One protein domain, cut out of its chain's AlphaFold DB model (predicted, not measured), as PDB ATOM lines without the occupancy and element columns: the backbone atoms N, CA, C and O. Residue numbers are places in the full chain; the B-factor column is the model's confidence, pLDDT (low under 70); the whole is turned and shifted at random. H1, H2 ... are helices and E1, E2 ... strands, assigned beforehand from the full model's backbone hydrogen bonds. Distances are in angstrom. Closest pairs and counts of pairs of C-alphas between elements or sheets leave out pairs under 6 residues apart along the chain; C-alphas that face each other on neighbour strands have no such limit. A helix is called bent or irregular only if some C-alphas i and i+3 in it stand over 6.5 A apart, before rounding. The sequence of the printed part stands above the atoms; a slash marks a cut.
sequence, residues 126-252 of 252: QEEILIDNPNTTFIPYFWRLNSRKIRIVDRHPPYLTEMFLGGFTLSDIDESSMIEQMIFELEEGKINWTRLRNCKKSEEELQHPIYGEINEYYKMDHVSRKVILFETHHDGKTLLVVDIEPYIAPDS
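What this domain is: This is residues 126 to 252 of the 252 residues of an uncharacterized protein of Caenorhabditis brenneri (UniProt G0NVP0). A twisted sheet of six strands makes the wall of this domain; of its two short helices, H2 only grazes the sheet and H1 is not on it. A small separate hairpin, E4 and E5, lies near the bend of E7, and residues 247 to 252 run on past E8 as a tail. The printed part has 127 residues, with two named helices and eight named strands in the order E1 H1 E2 H2 E3 E4 E5 E6 E7 E8. The large sheet is mixed, in the order E1 E2 E3 E8 E7 E6; the class is mixed, helices and strands, with under half of the residues in named elements. The whole is compact, with a radius of gyration of the C-alphas of 14.1 A and spans of 45 by 31 by 27 A.

How they stand to each other: E1, residues 128 to 132, an edge strand, is parallel to E2, residues 149 to 153, with N 131 and O 151 2.7 A apart. E2 is parallel to E3, residues 181 to 186, with N 152 and O 183 2.7 A apart. H1, residues 136 to 142, and H2, residues 159 to 167, give two strand-helix-strand units, parallel neighbour strands joined through a helix: E1, H1, E2 and E2, H2, E3, both with right-handed crossovers. H1 and H2 only just touch, with 3 pairs of C-alphas within 8 A; the closest C-alphas are those of Thr 136 and Leu 160, 6.1 A. Their lines stand at a steep tilt of 61 degrees, the same way. H1 is irregular: C-alphas 137 and 140 are 7.1 A apart. In H2 every O i to N i+4 pair is within hydrogen-bond range; in H1 1 of 3 is, beside 3 of 4 O i to N i+3 pairs. E4, residues 206 to 208, and E5, residues 212 to 214, form an antiparallel hairpin, with N 208 and O 212 2.8 A apart. E5 runs on into E6, residues 217 to 221, at 80 degrees. E6, E7, residues 225 to 234, and E8, residues 237 to 246, form a meander, each strand the antiparallel neighbour of the one before; N 227 and O 220 are 2.8 A apart, as are N 239 and O 232. E3 is antiparallel to E8, with N 184 and O 240 2.8 A apart.

Where its parts are: E1 begins at C-alpha 128 (-49.930, 4.419, 63.940). E3 is 15.9 A long, and H2 11.8 A. E7, 25.5 A, bends by 64 degrees at residue 231. E8, 27.7 A, ends at C-alpha 246 (-51.995, 9.202, 81.854).

The domain as a whole: The C-alphas farthest apart, those of Arg 155 and Ser 252, are 45.5 A apart. The printed part has no cut. The links H2 to E3 and E3 to E4 are long. Residues 156 to 158, 188 to 190 and 247 to 252 have pLDDT under 70.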
ATOM      1  N   GLN A 126     -50.377  -1.187  64.887       84.88
ATOM      2  CA  GLN A 126     -50.717  -0.810  66.263       84.88
ATOM      3  C   GLN A 126     -50.000   0.462  66.744       84.88
ATOM      4  O   GLN A 126     -50.409   1.054  67.738       84.88
ATOM      5  N   GLU A 127     -48.923   0.889  66.078       88.50
ATOM      6  CA  GLU A 127     -48.222   2.118  66.466       88.50
ATOM      7  C   GLU A 127     -48.908   3.355  65.894       88.50
ATOM      8  O   GLU A 127     -49.134   4.328  66.609       88.50
ATOM      9  N   GLU A 128     -49.261   3.316  64.612       89.19
ATOM     10  CA  GLU A 128     -49.930   4.419  63.940       89.19
ATOM     11  C   GLU A 128     -50.883   3.884  62.881       89.19
ATOM     12  O   GLU A 128     -50.501   3.068  62.034       89.19
ATOM     13  N   ILE A 129     -52.103   4.416  62.891       89.75
ATOM     14  CA  ILE A 129     -53.045   4.282  61.789       89.75
ATOM     15  C   ILE A 129     -53.311   5.617  61.125       89.75
ATOM     16  O   ILE A 129     -53.550   6.628  61.777       89.75
ATOM     17  N   LEU A 130     -53.341   5.584  59.803       89.19
ATOM     18  CA  LEU A 130     -53.812   6.648  58.944       89.19
ATOM     19  C   LEU A 130     -55.268   6.377  58.571       89.19
ATOM     20  O   LEU A 130     -55.562   5.345  57.971       89.19
ATOM     21  N   ILE A 131     -56.148   7.320  58.881       87.88
ATOM     22  CA  ILE A 131     -57.560   7.345  58.519       87.88
ATOM     23  C   ILE A 131     -57.764   8.479  57.512       87.88
ATOM     24  O   ILE A 131     -57.782   9.657  57.864       87.88
ATOM     25  N   ASP A 132     -57.910   8.122  56.245       85.50
ATOM     26  CA  ASP A 132     -58.102   9.072  55.152       85.50
ATOM     27  C   ASP A 132     -59.591   9.196  54.807       85.50
ATOM     28  O   ASP A 132     -60.286   8.190  54.610       85.50
ATOM     29  N   ASN A 133     -60.048  10.449  54.751       77.81
ATOM     30  CA  ASN A 133     -61.410  10.886  54.465       77.81
ATOM     31  C   ASN A 133     -62.485  10.192  55.332       77.81
ATOM     32  O   ASN A 133     -63.388   9.535  54.794       77.81
ATOM     33  N   PRO A 134     -62.399  10.283  56.677       76.81
ATOM     34  CA  PRO A 134     -63.368   9.615  57.525       76.81
ATOM     35  C   PRO A 134     -64.774  10.201  57.403       76.81
ATOM     36  O   PRO A 134     -64.970  11.394  57.203       76.81
ATOM     37  N   ASN A 135     -65.784   9.356  57.601       74.25
ATOM     38  CA  ASN A 135     -67.141   9.837  57.828       74.25
ATOM     39  C   ASN A 135     -67.306  10.195  59.312       74.25
ATOM     40  O   ASN A 135     -66.786   9.521  60.198       74.25
ATOM     41  N   THR A 136     -68.078  11.238  59.580       73.25
ATOM     42  CA  THR A 136     -68.352  11.791  60.912       73.25
ATOM     43  C   THR A 136     -68.941  10.759  61.873       73.25
ATOM     44  O   THR A 136     -68.695  10.801  63.074       73.25
ATOM     45  N   THR A 137     -69.654   9.774  61.328       72.25
ATOM     46  CA  THR A 137     -70.252   8.664  62.071       72.25
ATOM     47  C   THR A 137     -69.189   7.713  62.647       72.25
ATOM     48  O   THR A 137     -69.480   6.978  63.582       72.25
ATOM     49  N   PHE A 138     -67.946   7.741  62.145       73.31
ATOM     50  CA  PHE A 138     -66.834   6.940  62.676       73.31
ATOM     51  C   PHE A 138     -66.113   7.582  63.857       73.31
ATOM     52  O   PHE A 138     -65.444   6.863  64.594       73.31
ATOM     53  N   ILE A 139     -66.255   8.897  64.057       75.94
ATOM     54  CA  ILE A 139     -65.503   9.636  65.082       75.94
ATOM     55  C   ILE A 139     -65.631   8.997  66.474       75.94
ATOM     56  O   ILE A 139     -64.592   8.755  67.089       75.94
ATOM     57  N   PRO A 140     -66.837   8.635  66.965       75.69
ATOM     58  CA  PRO A 140     -66.977   8.043  68.300       75.69
ATOM     59  C   PRO A 140     -66.252   6.699  68.455       75.69
ATOM     60  O   PRO A 140     -65.969   6.255  69.562       75.69
ATOM     61  N   TYR A 141     -65.966   6.027  67.343       80.19
ATOM     62  CA  TYR A 141     -65.370   4.700  67.319       80.19
ATOM     63  C   TYR A 141     -63.844   4.731  67.219       80.19
ATOM     64  O   TYR A 141     -63.217   3.709  67.490       80.19
ATOM     65  N   PHE A 142     -63.232   5.873  66.878       85.38
ATOM     66  CA  PHE A 142     -61.773   5.983  66.789       85.38
ATOM     67  C   PHE A 142     -61.090   5.612  68.097       85.38
ATOM     68  O   PHE A 142     -60.092   4.904  68.065       85.38
ATOM     69  N   TRP A 143     -61.695   5.961  69.232       85.88
ATOM     70  CA  TRP A 143     -61.172   5.653  70.563       85.88
ATOM     71  C   TRP A 143     -61.065   4.162  70.891       85.88
ATOM     72  O   TRP A 143     -60.356   3.778  71.820       85.88
ATOM     73  N   ARG A 144     -61.766   3.324  70.123       87.50
ATOM     74  CA  ARG A 144     -61.839   1.869  70.302       87.50
ATOM     75  C   ARG A 144     -60.897   1.110  69.366       87.50
ATOM     76  O   ARG A 144     -60.974  -0.117  69.288       87.50
ATOM     77  N   LEU A 145     -60.067   1.827  68.611       87.81
ATOM     78  CA  LEU A 145     -59.076   1.228  67.729       87.81
ATOM     79  C   LEU A 145     -57.845   0.803  68.533       87.81
ATOM     80  O   LEU A 145     -57.367   1.539  69.394       87.81
ATOM     81  N   ASN A 146     -57.306  -0.374  68.217       88.50
ATOM     82  CA  ASN A 146     -56.115  -0.938  68.858       88.50
ATOM     83  C   ASN A 146     -54.831  -0.310  68.288       88.50
ATOM     84  O   ASN A 146     -53.973  -1.012  67.754       88.50
ATOM     85  N   SER A 147     -54.725   1.018  68.361       89.81
ATOM     86  CA  SER A 147     -53.562   1.794  67.925       89.81
ATOM     87  C   SER A 147     -53.149   2.801  68.993       89.81
ATOM     88  O   SER A 147     -54.001   3.322  69.710       89.81
ATOM     89  N   ARG A 148     -51.856   3.120  69.074       91.50
ATOM     90  CA  ARG A 148     -51.340   4.183  69.950       91.50
ATOM     91  C   ARG A 148     -51.509   5.562  69.332       91.50
ATOM     92  O   ARG A 148     -51.786   6.524  70.047       91.50
ATOM     93  N   LYS A 149     -51.381   5.665  68.008       93.06
ATOM     94  CA  LYS A 149     -51.542   6.921  67.272       93.06
ATOM     95  C   LYS A 149     -52.577   6.803  66.168       93.06
ATOM     96  O   LYS A 149     -52.643   5.794  65.462       93.06
ATOM     97  N   ILE A 150     -53.364   7.857  65.996       92.25
ATOM     98  CA  ILE A 150     -54.317   7.984  64.893       92.25
ATOM     99  C   ILE A 150     -54.028   9.276  64.147       92.25
ATOM    100  O   ILE A 150     -54.110  10.362  64.709       92.25
ATOM    101  N   ARG A 151     -53.739   9.167  62.858       92.00
ATOM    102  CA  ARG A 151     -53.591  10.290  61.943       92.00
ATOM    103  C   ARG A 151     -54.808  10.357  61.039       92.00
ATOM    104  O   ARG A 151     -55.113   9.401  60.339       92.00
ATOM    105  N   ILE A 152     -55.507  11.476  61.052       90.25
ATOM    106  CA  ILE A 152     -56.721  11.723  60.286       90.25
ATOM    107  C   ILE A 152     -56.394  12.718  59.186       90.25
ATOM    108  O   ILE A 152     -55.857  13.790  59.451       90.25
ATOM    109  N   VAL A 153     -56.742  12.366  57.956       87.50
ATOM    110  CA  VAL A 153     -56.644  13.260  56.802       87.50
ATOM    111  C   VAL A 153     -58.058  13.576  56.350       87.50
ATOM    112  O   VAL A 153     -58.716  12.738  55.731       87.50
ATOM    113  N   ASP A 154     -58.544  14.765  56.699       78.25
ATOM    114  CA  ASP A 154     -59.822  15.272  56.203       78.25
ATOM    115  C   ASP A 154     -59.578  16.040  54.902       78.25
ATOM    116  O   ASP A 154     -58.858  17.034  54.882       78.25
ATOM    117  N   ARG A 155     -60.144  15.548  53.795       71.81
ATOM    118  CA  ARG A 155     -60.014  16.176  52.466       71.81
ATOM    119  C   ARG A 155     -61.127  17.180  52.168       71.81
ATOM    120  O   ARG A 155     -61.230  17.668  51.046       71.81
ATOM    121  N   HIS A 156     -62.028  17.397  53.118       67.50
ATOM    122  CA  HIS A 156     -63.083  18.395  53.031       67.50
ATOM    123  C   HIS A 156     -62.734  19.549  53.992       67.50
ATOM    124  O   HIS A 156     -61.968  19.335  54.933       67.50
ATOM    125  N   PRO A 157     -63.266  20.776  53.787       61.34
ATOM    126  CA  PRO A 157     -63.072  21.883  54.733       61.34
ATOM    127  C   PRO A 157     -63.387  21.404  56.155       61.34
ATOM    128  O   PRO A 157     -64.278  20.562  56.245       61.34
ATOM    129  N   PRO A 158     -62.743  21.940  57.218       61.41
ATOM    130  CA  PRO A 158     -62.446  21.295  58.517       61.41
ATOM    131  C   PRO A 158     -63.671  20.864  59.350       61.41
ATOM    132  O   PRO A 158     -63.815  21.185  60.526       61.41
ATOM    133  N   TYR A 159     -64.577  20.110  58.752       74.38
ATOM    134  CA  TYR A 159     -65.883  19.758  59.265       74.38
ATOM    135  C   TYR A 159     -65.752  18.634  60.281       74.38
ATOM    136  O   TYR A 159     -66.379  18.699  61.340       74.38
ATOM    137  N   LEU A 160     -64.893  17.641  60.014       79.25
ATOM    138  CA  LEU A 160     -64.604  16.591  60.991       79.25
ATOM    139  C   LEU A 160     -63.896  17.173  62.205       79.25
ATOM    140  O   LEU A 160     -64.316  16.907  63.328       79.25
ATOM    141  N   THR A 161     -62.880  18.007  61.982       81.94
ATOM    142  CA  THR A 161     -62.136  18.673  63.053       81.94
ATOM    143  C   THR A 161     -63.050  19.552  63.904       81.94
ATOM    144  O   THR A 161     -63.035  19.462  65.128       81.94
ATOM    145  N   GLU A 162     -63.906  20.371  63.294       81.38
ATOM    146  CA  GLU A 162     -64.831  21.227  64.040       81.38
ATOM    147  C   GLU A 162     -65.899  20.441  64.807       81.38
ATOM    148  O   GLU A 162     -66.282  20.845  65.908       81.38
ATOM    149  N   MET A 163     -66.413  19.345  64.241       80.44
ATOM    150  CA  MET A 163     -67.364  18.490  64.951       80.44
ATOM    151  C   MET A 163     -66.703  17.706  66.072       80.44
ATOM    152  O   MET A 163     -67.307  17.571  67.134       80.44
ATOM    153  N   PHE A 164     -65.464  17.258  65.872       84.19
ATOM    154  CA  PHE A 164     -64.647  16.703  66.938       84.19
ATOM    155  C   PHE A 164     -64.505  17.724  68.070       84.19
ATOM    156  O   PHE A 164     -64.939  17.453  69.179       84.19
ATOM    157  N   LEU A 165     -64.030  18.942  67.797       81.12
ATOM    158  CA  LEU A 165     -63.857  19.974  68.831       81.12
ATOM    159  C   LEU A 165     -65.171  20.351  69.540       81.12
ATOM    160  O   LEU A 165     -65.160  20.658  70.732       81.12
ATOM    161  N   GLY A 166     -66.298  20.331  68.821       79.75
ATOM    162  CA  GLY A 166     -67.617  20.662  69.366       79.75
ATOM    163  C   GLY A 166     -68.306  19.538  70.146       79.75
ATOM    164  O   GLY A 166     -69.160  19.831  70.986       79.75
ATOM    165  N   GLY A 167     -67.971  18.280  69.850       76.94
ATOM    166  CA  GLY A 167     -68.614  17.090  70.413       76.94
ATOM    167  C   GLY A 167     -67.728  16.260  71.342       76.94
ATOM    168  O   GLY A 167     -68.264  15.460  72.097       76.94
ATOM    169  N   PHE A 168     -66.410  16.455  71.307       78.88
ATOM    170  CA  PHE A 168     -65.450  15.656  72.059       78.88
ATOM    171  C   PHE A 168     -65.606  15.841  73.569       78.88
ATOM    172  O   PHE A 168     -65.609  16.955  74.115       78.88
ATOM    173  N   THR A 169     -65.685  14.705  74.249       78.00
ATOM    174  CA  THR A 169     -65.711  14.591  75.698       78.00
ATOM    175  C   THR A 169     -64.730  13.514  76.149       78.00
ATOM    176  O   THR A 169     -64.506  12.524  75.461       78.00
ATOM    177  N   LEU A 170     -64.157  13.669  77.344       75.75
ATOM    178  CA  LEU A 170     -63.277  12.643  77.921       75.75
ATOM    179  C   LEU A 170     -63.986  11.304  78.144       75.75
ATOM    180  O   LEU A 170     -63.334  10.268  78.112       75.75
ATOM    181  N   SER A 171     -65.311  11.316  78.320       77.12
ATOM    182  CA  SER A 171     -66.126  10.101  78.399       77.12
ATOM    183  C   SER A 171     -66.147   9.281  77.108       77.12
ATOM    184  O   SER A 171     -66.532   8.117  77.153       77.12
ATOM    185  N   ASP A 172     -65.737   9.857  75.974       77.06
ATOM    186  CA  ASP A 172     -65.615   9.122  74.711       77.06
ATOM    187  C   ASP A 172     -64.387   8.193  74.702       77.06
ATOM    188  O   ASP A 172     -64.318   7.265  73.893       77.06
ATOM    189  N   ILE A 173     -63.421   8.431  75.596       82.31
ATOM    190  CA  ILE A 173     -62.187   7.658  75.701       82.31
ATOM    191  C   ILE A 173     -62.375   6.562  76.752       82.31
ATOM    192  O   ILE A 173     -62.339   6.817  77.956       82.31
ATOM    193  N   ASP A 174     -62.543   5.327  76.284       81.69
ATOM    194  CA  ASP A 174     -62.617   4.151  77.152       81.69
ATOM    195  C   ASP A 174     -61.327   3.981  77.979       81.69
ATOM    196  O   ASP A 174     -60.227   4.267  77.498       81.69
ATOM    197  N   GLU A 175     -61.433   3.479  79.214       80.88
ATOM    198  CA  GLU A 175     -60.275   3.228  80.083       80.88
ATOM    199  C   GLU A 175     -59.246   2.291  79.440       80.88
ATOM    200  O   GLU A 175     -58.044   2.492  79.621       80.88
ATOM    201  N   SER A 176     -59.707   1.325  78.642       84.00
ATOM    202  CA  SER A 176     -58.872   0.384  77.891       84.00
ATOM    203  C   SER A 176     -58.263   0.972  76.615       84.00
ATOM    204  O   SER A 176     -57.447   0.312  75.969       84.00
ATOM    205  N   SER A 177     -58.626   2.205  76.240       87.31
ATOM    206  CA  SER A 177     -58.103   2.851  75.037       87.31
ATOM    207  C   SER A 177     -56.597   3.069  75.151       87.31
ATOM    208  O   SER A 177     -56.130   3.751  76.068       87.31
ATOM    209  N   MET A 178     -55.859   2.523  74.184       89.38
ATOM    210  CA  MET A 178     -54.403   2.644  74.061       89.38
ATOM    211  C   MET A 178     -53.954   3.921  73.342       89.38
ATOM    212  O   MET A 178     -52.756   4.124  73.157       89.38
ATOM    213  N   ILE A 179     -54.895   4.747  72.887       91.31
ATOM    214  CA  ILE A 179     -54.579   5.916  72.072       91.31
ATOM    215  C   ILE A 179     -53.933   6.977  72.954       91.31
ATOM    216  O   ILE A 179     -54.519   7.453  73.925       91.31
ATOM    217  N   GLU A 180     -52.717   7.338  72.570       92.94
ATOM    218  CA  GLU A 180     -51.878   8.355  73.199       92.94
ATOM    219  C   GLU A 180     -51.888   9.651  72.392       92.94
ATOM    220  O   GLU A 180     -51.636  10.717  72.941       92.94
ATOM    221  N   GLN A 181     -52.163   9.575  71.086       93.81
ATOM    222  CA  GLN A 181     -52.117  10.740  70.213       93.81
ATOM    223  C   GLN A 181     -53.099  10.621  69.047       93.81
ATOM    224  O   GLN A 181     -53.131   9.615  68.333       93.81
ATOM    225  N   MET A 182     -53.858  11.686  68.801       93.00
ATOM    226  CA  MET A 182     -54.595  11.886  67.556       93.00
ATOM    227  C   MET A 182     -54.087  13.131  66.833       93.00
ATOM    228  O   MET A 182     -53.888  14.177  67.442       93.00
ATOM    229  N   ILE A 183     -53.887  13.026  65.524       93.31
ATOM    230  CA  ILE A 183     -53.386  14.103  64.670       93.31
ATOM    231  C   ILE A 183     -54.390  14.310  63.549       93.31
ATOM    232  O   ILE A 183     -54.643  13.383  62.790       93.31
ATOM    233  N   PHE A 184     -54.929  15.513  63.401       91.31
ATOM    234  CA  PHE A 184     -55.728  15.892  62.241       91.31
ATOM    235  C   PHE A 184     -54.857  16.730  61.309       91.31
ATOM    236  O   PHE A 184     -54.375  17.792  61.699       91.31
ATOM    237  N   GLU A 185     -54.661  16.263  60.080       90.69
ATOM    238  CA  GLU A 185     -54.125  17.095  59.007       90.69
ATOM    239  C   GLU A 185     -55.210  18.046  58.520       90.69
ATOM    240  O   GLU A 185     -56.299  17.611  58.142       90.69
ATOM    241  N   LEU A 186     -54.908  19.340  58.534       85.44
ATOM    242  CA  LEU A 186     -55.842  20.386  58.153       85.44
ATOM    243  C   LEU A 186     -55.479  20.910  56.764       85.44
ATOM    244  O   LEU A 186     -54.324  21.265  56.513       85.44
ATOM    245  N   GLU A 187     -56.464  20.990  55.868       77.00
ATOM    246  CA  GLU A 187     -56.340  21.852  54.689       77.00
ATOM    247  C   GLU A 187     -56.332  23.329  55.109       77.00
ATOM    248  O   GLU A 187     -56.783  23.674  56.202       77.00
ATOM    249  N   GLU A 188     -55.796  24.199  54.244       66.31
ATOM    250  CA  GLU A 188     -55.604  25.633  54.491       66.31
ATOM    251  C   GLU A 188     -56.837  26.290  55.145       66.31
ATOM    252  O   GLU A 188     -57.840  26.601  54.504       66.31
ATOM    253  N   GLY A 189     -56.760  26.506  56.458       63.22
ATOM    254  CA  GLY A 189     -57.857  27.015  57.268       63.22
ATOM    255  C   GLY A 189     -57.454  27.069  58.736       63.22
ATOM    256  O   GLY A 189     -56.718  26.215  59.219       63.22
ATOM    257  N   LYS A 190     -57.907  28.103  59.453       66.62
ATOM    258  CA  LYS A 190     -57.662  28.221  60.895       66.62
ATOM    259  C   LYS A 190     -58.705  27.427  61.665       66.62
ATOM    260  O   LYS A 190     -59.894  27.506  61.351       66.62
ATOM    261  N   ILE A 191     -58.271  26.728  62.709       75.50
ATOM    262  CA  ILE A 191     -59.171  26.043  63.631       75.50
ATOM    263  C   ILE A 191     -60.048  27.074  64.337       75.50
ATOM    264  O   ILE A 191     -59.564  28.046  64.921       75.50
ATOM    265  N   ASN A 192     -61.360  26.846  64.329       79.12
ATOM    266  CA  ASN A 192     -62.265  27.646  65.135       79.12
ATOM    267  C   ASN A 192     -62.318  27.126  66.580       79.12
ATOM    268  O   ASN A 192     -63.235  26.401  66.974       79.12
ATOM    269  N   TRP A 193     -61.353  27.563  67.387       81.62
ATOM    270  CA  TRP A 193     -61.236  27.213  68.804       81.62
ATOM    271  C   TRP A 193     -62.458  27.591  69.654       81.62
ATOM    272  O   TRP A 193     -62.653  27.022  70.723       81.62
ATOM    273  N   THR A 194     -63.339  28.485  69.182       78.44
ATOM    274  CA  THR A 194     -64.574  28.847  69.913       78.44
ATOM    275  C   THR A 194     -65.577  27.699  70.027       78.44
ATOM    276  O   THR A 194     -66.468  27.745  70.874       78.44
ATOM    277  N   ARG A 195     -65.444  26.654  69.198       77.50
ATOM    278  CA  ARG A 195     -66.274  25.446  69.302       77.50
ATOM    279  C   ARG A 195     -65.840  24.505  70.418       77.50
ATOM    280  O   ARG A 195     -66.615  23.621  70.768       77.50
ATOM    281  N   LEU A 196     -64.650  24.697  70.979       79.12
ATOM    282  CA  LEU A 196     -64.109  23.843  72.023       79.12
ATOM    283  C   LEU A 196     -64.876  24.067  73.332       79.12
ATOM    284  O   LEU A 196     -64.750  25.110  73.967       79.12
ATOM    285  N   ARG A 197     -65.707  23.098  73.726       72.00
ATOM    286  CA  ARG A 197     -66.611  23.263  74.880       72.00
ATOM    287  C   ARG A 197     -65.963  22.973  76.229       72.00
ATOM    288  O   ARG A 197     -66.360  23.564  77.226       72.00
ATOM    289  N   ASN A 198     -64.991  22.065  76.253       73.94
ATOM    290  CA  ASN A 198     -64.555  21.414  77.488       73.94
ATOM    291  C   ASN A 198     -63.076  21.646  77.831       73.94
ATOM    292  O   ASN A 198     -62.603  21.097  78.819       73.94
ATOM    293  N   CYS A 199     -62.341  22.452  77.060       81.12
ATOM    294  CA  CYS A 199     -60.923  22.700  77.327       81.12
ATOM    295  C   CYS A 199     -60.679  24.120  77.828       81.12
ATOM    296  O   CYS A 199     -61.353  25.069  77.425       81.12
ATOM    297  N   LYS A 200     -59.648  24.275  78.654       87.00
ATOM    298  CA  LYS A 200     -59.144  25.580  79.082       87.00
ATOM    299  C   LYS A 200     -57.896  25.916  78.287       87.00
ATOM    300  O   LYS A 200     -57.012  25.073  78.150       87.00
ATOM    301  N   LYS A 201     -57.823  27.144  77.777       89.56
ATOM    302  CA  LYS A 201     -56.581  27.674  77.209       89.56
ATOM    303  C   LYS A 201     -55.534  27.749  78.320       89.56
ATOM    304  O   LYS A 201     -55.851  28.209  79.417       89.56
ATOM    305  N   SER A 202     -54.328  27.271  78.045       87.56
ATOM    306  CA  SER A 202     -53.198  27.397  78.961       87.56
ATOM    307  C   SER A 202     -52.479  28.725  78.737       87.56
ATOM    308  O   SER A 202     -52.398  29.194  77.604       87.56
ATOM    309  N   GLU A 203     -51.957  29.316  79.811       84.38
ATOM    310  CA  GLU A 203     -51.084  30.503  79.757       84.38
ATOM    311  C   GLU A 203     -49.591  30.136  79.813       84.38
ATOM    312  O   GLU A 203     -48.731  30.986  79.615       84.38
ATOM    313  N   GLU A 204     -49.282  28.870  80.094       85.62
ATOM    314  CA  GLU A 204     -47.915  28.348  80.119       85.62
ATOM    315  C   GLU A 204     -47.397  28.099  78.698       85.62
ATOM    316  O   GLU A 204     -48.173  27.732  77.819       85.62
ATOM    317  N   GLU A 205     -46.084  28.194  78.499       84.62
ATOM    318  CA  GLU A 205     -45.411  27.672  77.306       84.62
ATOM    319  C   GLU A 205     -45.272  26.145  77.417       84.62
ATOM    320  O   GLU A 205     -44.959  25.610  78.485       84.62
ATOM    321  N   LEU A 206     -45.520  25.420  76.323       90.44
ATOM    322  CA  LEU A 206     -45.349  23.967  76.272       90.44
ATOM    323  C   LEU A 206     -44.158  23.612  75.389       90.44
ATOM    324  O   LEU A 206     -44.164  23.879  74.193       90.44
ATOM    325  N   GLN A 207     -43.168  22.931  75.963       93.25
ATOM    326  CA  GLN A 207     -42.087  22.320  75.198       93.25
ATOM    327  C   GLN A 207     -42.458  20.877  74.837       93.25
ATOM    328  O   GLN A 207     -42.285  19.956  75.635       93.25
ATOM    329  N   HIS A 208     -42.966  20.671  73.627       92.25
ATOM    330  CA  HIS A 208     -43.367  19.361  73.133       92.25
ATOM    331  C   HIS A 208     -42.156  18.583  72.563       92.25
ATOM    332  O   HIS A 208     -41.391  19.130  71.765       92.25
ATOM    333  N   PRO A 209     -41.981  17.283  72.878       89.38
ATOM    334  CA  PRO A 209     -40.799  16.505  72.473       89.38
ATOM    335  C   PRO A 209     -40.629  16.343  70.951       89.38
ATOM    336  O   PRO A 209     -39.507  16.230  70.470       89.38
ATOM    337  N   ILE A 210     -41.736  16.318  70.201       91.44
ATOM    338  CA  ILE A 210     -41.747  16.197  68.727       91.44
ATOM    339  C   ILE A 210     -41.781  17.569  68.032       91.44
ATOM    340  O   ILE A 210     -40.962  17.833  67.158       91.44
ATOM    341  N   TYR A 211     -42.727  18.435  68.406       92.62
ATOM    342  CA  TYR A 211     -43.005  19.690  67.703       92.62
ATOM    343  C   TYR A 211     -42.278  20.923  68.259       92.62
ATOM    344  O   TYR A 211     -42.387  21.997  67.675       92.62
ATOM    345  N   GLY A 212     -41.516  20.784  69.346       92.12
ATOM    346  CA  GLY A 212     -40.796  21.895  69.957       92.12
ATOM    347  C   GLY A 212     -41.710  22.820  70.758       92.12
ATOM    348  O   GLY A 212     -42.598  22.358  71.467       92.12
ATOM    349  N   GLU A 213     -41.451  24.119  70.681       93.12
ATOM    350  CA  GLU A 213     -42.167  25.137  71.449       93.12
ATOM    351  C   GLU A 213     -43.588  25.355  70.906       93.12
ATOM    352  O   GLU A 213     -43.787  25.636  69.722       93.12
ATOM    353  N   ILE A 214     -44.583  25.219  71.784       93.06
ATOM    354  CA  ILE A 214     -46.003  25.406  71.498       93.06
ATOM    355  C   ILE A 214     -46.510  26.610  72.295       93.06
ATOM    356  O   ILE A 214     -46.677  26.550  73.515       93.06
ATOM    357  N   ASN A 215     -46.795  27.689  71.565       85.12
ATOM    358  CA  ASN A 215     -47.205  28.982  72.126       85.12
ATOM    359  C   ASN A 215     -48.667  29.017  72.584       85.12
ATOM    360  O   ASN A 215     -49.043  29.831  73.421       85.12
ATOM    361  N   GLU A 216     -49.517  28.181  71.988       90.31
ATOM    362  CA  GLU A 216     -50.942  28.150  72.286       90.31
ATOM    363  C   GLU A 216     -51.442  26.713  72.300       90.31
ATOM    364  O   GLU A 216     -51.388  26.004  71.294       90.31
ATOM    365  N   TYR A 217     -51.945  26.292  73.456       92.25
ATOM    366  CA  TYR A 217     -52.544  24.981  73.627       92.25
ATOM    367  C   TYR A 217     -53.659  25.008  74.672       92.25
ATOM    368  O   TYR A 217     -53.797  25.931  75.484       92.25
ATOM    369  N   TYR A 218     -54.466  23.960  74.641       91.38
ATOM    370  CA  TYR A 218     -55.643  23.778  75.465       91.38
ATOM    371  C   TYR A 218     -55.507  22.489  76.269       91.38
ATOM    372  O   TYR A 218     -55.066  21.474  75.740       91.38
ATOM    373  N   LYS A 219     -55.891  22.523  77.544       90.44
ATOM    374  CA  LYS A 219     -55.867  21.368  78.449       90.44
ATOM    375  C   LYS A 219     -57.285  20.942  78.818       90.44
ATOM    376  O   LYS A 219     -58.167  21.791  79.002       90.44
ATOM    377  N   MET A 220     -57.483  19.638  78.967       87.44
ATOM    378  CA  MET A 220     -58.657  19.040  79.595       87.44
ATOM    379  C   MET A 220     -58.203  17.967  80.587       87.44
ATOM    380  O   MET A 220     -57.488  17.044  80.205       87.44
ATOM    381  N   ASP A 221     -58.628  18.084  81.844       79.62
ATOM    382  CA  ASP A 221     -58.257  17.147  82.907       79.62
ATOM    383  C   ASP A 221     -59.415  16.175  83.192       79.62
ATOM    384  O   ASP A 221     -60.557  16.590  83.407       79.62
ATOM    385  N   HIS A 222     -59.116  14.877  83.196       73.81
ATOM    386  CA  HIS A 222     -59.980  13.782  83.637       73.81
ATOM    387  C   HIS A 222     -59.383  13.117  84.877       73.81
ATOM    388  O   HIS A 222     -58.187  13.212  85.131       73.81
ATOM    389  N   VAL A 223     -60.194  12.334  85.591       71.00
ATOM    390  CA  VAL A 223     -59.755  11.564  86.769       71.00
ATOM    391  C   VAL A 223     -58.553  10.653  86.465       71.00
ATOM    392  O   VAL A 223     -57.722  10.436  87.337       71.00
ATOM    393  N   SER A 224     -58.442  10.152  85.232       75.06
ATOM    394  CA  SER A 224     -57.422   9.178  84.814       75.06
ATOM    395  C   SER A 224     -56.525   9.633  83.661       75.06
ATOM    396  O   SER A 224     -55.552   8.952  83.326       75.06
ATOM    397  N   ARG A 225     -56.853  10.747  82.999       83.19
ATOM    398  CA  ARG A 225     -56.179  11.196  81.774       83.19
ATOM    399  C   ARG A 225     -56.117  12.714  81.706       83.19
ATOM    400  O   ARG A 225     -57.033  13.394  82.155       83.19
ATOM    401  N   LYS A 226     -55.074  13.236  81.084       88.69
ATOM    402  CA  LYS A 226     -54.942  14.643  80.724       88.69
ATOM    403  C   LYS A 226     -54.842  14.733  79.213       88.69
ATOM    404  O   LYS A 226     -54.076  13.997  78.601       88.69
ATOM    405  N   VAL A 227     -55.628  15.621  78.621       90.12
ATOM    406  CA  VAL A 227     -55.633  15.847  77.178       90.12
ATOM    407  C   VAL A 227     -55.061  17.221  76.888       90.12
ATOM    408  O   VAL A 227     -55.475  18.210  77.496       90.12
ATOM    409  N   ILE A 228     -54.119  17.279  75.955       92.44
ATOM    410  CA  ILE A 228     -53.497  18.509  75.476       92.44
ATOM    411  C   ILE A 228     -53.835  18.651  73.995       92.44
ATOM    412  O   ILE A 228     -53.590  17.737  73.217       92.44
ATOM    413  N   LEU A 229     -54.405  19.786  73.602       93.19
ATOM    414  CA  LEU A 229     -54.738  20.090  72.214       93.19
ATOM    415  C   LEU A 229     -53.975  21.321  71.749       93.19
ATOM    416  O   LEU A 229     -54.002  22.345  72.430       93.19
ATOM    417  N   PHE A 230     -53.353  21.260  70.580       92.44
ATOM    418  CA  PHE A 230     -52.656  22.405  69.999       92.44
ATOM    419  C   PHE A 230     -52.601  22.337  68.479       92.44
ATOM    420  O   PHE A 230     -52.666  21.265  67.880       92.44
ATOM    421  N   GLU A 231     -52.465  23.504  67.859       92.12
ATOM    422  CA  GLU A 231     -52.167  23.622  66.436       92.12
ATOM    423  C   GLU A 231     -50.656  23.779  66.248       92.12
ATOM    424  O   GLU A 231     -49.997  24.506  66.994       92.12
ATOM    425  N   THR A 232     -50.093  23.096  65.257       92.00
ATOM    426  CA  THR A 232     -48.678  23.225  64.900       92.00
ATOM    427  C   THR A 232     -48.470  23.081  63.398       92.00
ATOM    428  O   THR A 232     -49.339  22.584  62.677       92.00
ATOM    429  N   HIS A 233     -47.309  23.517  62.917       90.81
ATOM    430  CA  HIS A 233     -46.890  23.329  61.536       90.81
ATOM    431  C   HIS A 233     -45.697  22.374  61.488       90.81
ATOM    432  O   HIS A 233     -44.641  22.654  62.054       90.81
ATOM    433  N   HIS A 234     -45.860  21.242  60.808       89.44
ATOM    434  CA  HIS A 234     -44.847  20.192  60.727       89.44
ATOM    435  C   HIS A 234     -44.854  19.563  59.332       89.44
ATOM    436  O   HIS A 234     -45.918  19.310  58.769       89.44
ATOM    437  N   ASP A 235     -43.671  19.345  58.752       87.81
ATOM    438  CA  ASP A 235     -43.493  18.785  57.402       87.81
ATOM    439  C   ASP A 235     -44.324  19.476  56.301       87.81
ATOM    440  O   ASP A 235     -44.848  18.837  55.386       87.81
ATOM    441  N   GLY A 236     -44.463  20.804  56.382       87.25
ATOM    442  CA  GLY A 236     -45.226  21.593  55.409       87.25
ATOM    443  C   GLY A 236     -46.747  21.481  55.554       87.25
ATOM    444  O   GLY A 236     -47.471  21.949  54.676       87.25
ATOM    445  N   LYS A 237     -47.246  20.869  56.635       88.88
ATOM    446  CA  LYS A 237     -48.674  20.701  56.919       88.88
ATOM    447  C   LYS A 237     -49.065  21.392  58.217       88.88
ATOM    448  O   LYS A 237     -48.298  21.406  59.177       88.88
ATOM    449  N   THR A 238     -50.286  21.913  58.255       90.19
ATOM    450  CA  THR A 238     -50.914  22.381  59.494       90.19
ATOM    451  C   THR A 238     -51.629  21.214  60.161       90.19
ATOM    452  O   THR A 238     -52.391  20.493  59.515       90.19
ATOM    453  N   LEU A 239     -51.359  21.013  61.448       91.56
ATOM    454  CA  LEU A 239     -51.853  19.888  62.228       91.56
ATOM    455  C   LEU A 239     -52.612  20.394  63.455       91.56
ATOM    456  O   LEU A 239     -52.118  21.277  64.152       91.56
ATOM    457  N   LEU A 240     -53.753  19.778  63.763       92.06
ATOM    458  CA  LEU A 240     -54.285  19.751  65.127       92.06
ATOM    459  C   LEU A 240     -53.784  18.475  65.797       92.06
ATOM    460  O   LEU A 240     -54.086  17.375  65.334       92.06
ATOM    461  N   VAL A 241     -53.060  18.622  66.897       93.38
ATOM    462  CA  VAL A 241     -52.574  17.507  67.709       93.38
ATOM    463  C   VAL A 241     -53.404  17.426  68.981       93.38
ATOM    464  O   VAL A 241     -53.709  18.448  69.596       93.38
ATOM    465  N   VAL A 242     -53.782  16.207  69.348       92.94
ATOM    466  CA  VAL A 242     -54.477  15.849  70.582       92.94
ATOM    467  C   VAL A 242     -53.639  14.782  71.271       92.94
ATOM    468  O   VAL A 242     -53.675  13.619  70.872       92.94
ATOM    469  N   ASP A 243     -52.884  15.176  72.287       93.75
ATOM    470  CA  ASP A 243     -52.107  14.258  73.116       93.75
ATOM    471  C   ASP A 243     -52.905  13.831  74.337       93.75
ATOM    472  O   ASP A 243     -53.645  14.622  74.928       93.75
ATOM    473  N   ILE A 244     -52.733  12.572  74.719       90.44
ATOM    474  CA  ILE A 244     -53.400  11.936  75.846       90.44
ATOM    475  C   ILE A 244     -52.323  11.378  76.762       90.44
ATOM    476  O   ILE A 244     -51.649  10.396  76.456       90.44
ATOM    477  N   GLU A 245     -52.187  12.010  77.916       86.25
ATOM    478  CA  GLU A 245     -51.265  11.607  78.963       86.25
ATOM    479  C   GLU A 245     -52.037  10.852  80.054       86.25
ATOM    480  O   GLU A 245     -53.137  11.274  80.435       86.25
ATOM    481  N   PRO A 246     -51.485   9.761  80.612       76.75
ATOM    482  CA  PRO A 246     -51.995   9.202  81.854       76.75
ATOM    483  C   PRO A 246     -51.951  10.278  82.942       76.75
ATOM    484  O   PRO A 246     -50.912  10.902  83.165       76.75
ATOM    485  N   TYR A 247     -53.069  10.494  83.629       68.19
ATOM    486  CA  TYR A 247     -53.129  11.404  84.765       68.19
ATOM    487  C   TYR A 247     -53.259  10.581  86.037       68.19
ATOM    488  O   TYR A 247     -54.264   9.907  86.259       68.19
ATOM    489  N   ILE A 248     -52.225  10.632  86.868       59.84
ATOM    490  CA  ILE A 248     -52.315  10.178  88.251       59.84
ATOM    491  C   ILE A 248     -52.695  11.418  89.046       59.84
ATOM    492  O   ILE A 248     -51.877  12.327  89.198       59.84
ATOM    493  N   ALA A 249     -53.947  11.480  89.503       57.66
ATOM    494  CA  ALA A 249     -54.347  12.520  90.436       57.66
ATOM    495  C   ALA A 249     -53.412  12.454  91.655       57.66
ATOM    496  O   ALA A 249     -53.199  11.356  92.176       57.66
ATOM    497  N   PRO A 250     -52.812  13.574  92.096       52.78
ATOM    498  CA  PRO A 250     -52.039  13.566  93.329       52.78
ATOM    499  C   PRO A 250     -52.959  13.094  94.458       52.78
ATOM    500  O   PRO A 250     -54.070  13.614  94.566       52.78
ATOM    501  N   ASP A 251     -52.510  12.087  95.219       51.31
ATOM    502  CA  ASP A 251     -53.271  11.440  96.295       51.31
ATOM    503  C   ASP A 251     -54.045  12.489  97.113       51.31
ATOM    504  O   ASP A 251     -53.449  13.353  97.762       51.31
ATOM    505  N   SER A 252     -55.376  12.448  97.006       41.47
ATOM    506  CA  SER A 252     -56.313  13.339  97.701       41.47
ATOM    507  C   SER A 252     -56.564  12.902  99.135       41.47
ATOM    508  O   SER A 252     -56.836  11.691  99.307       41.47
TER     509      SER A 252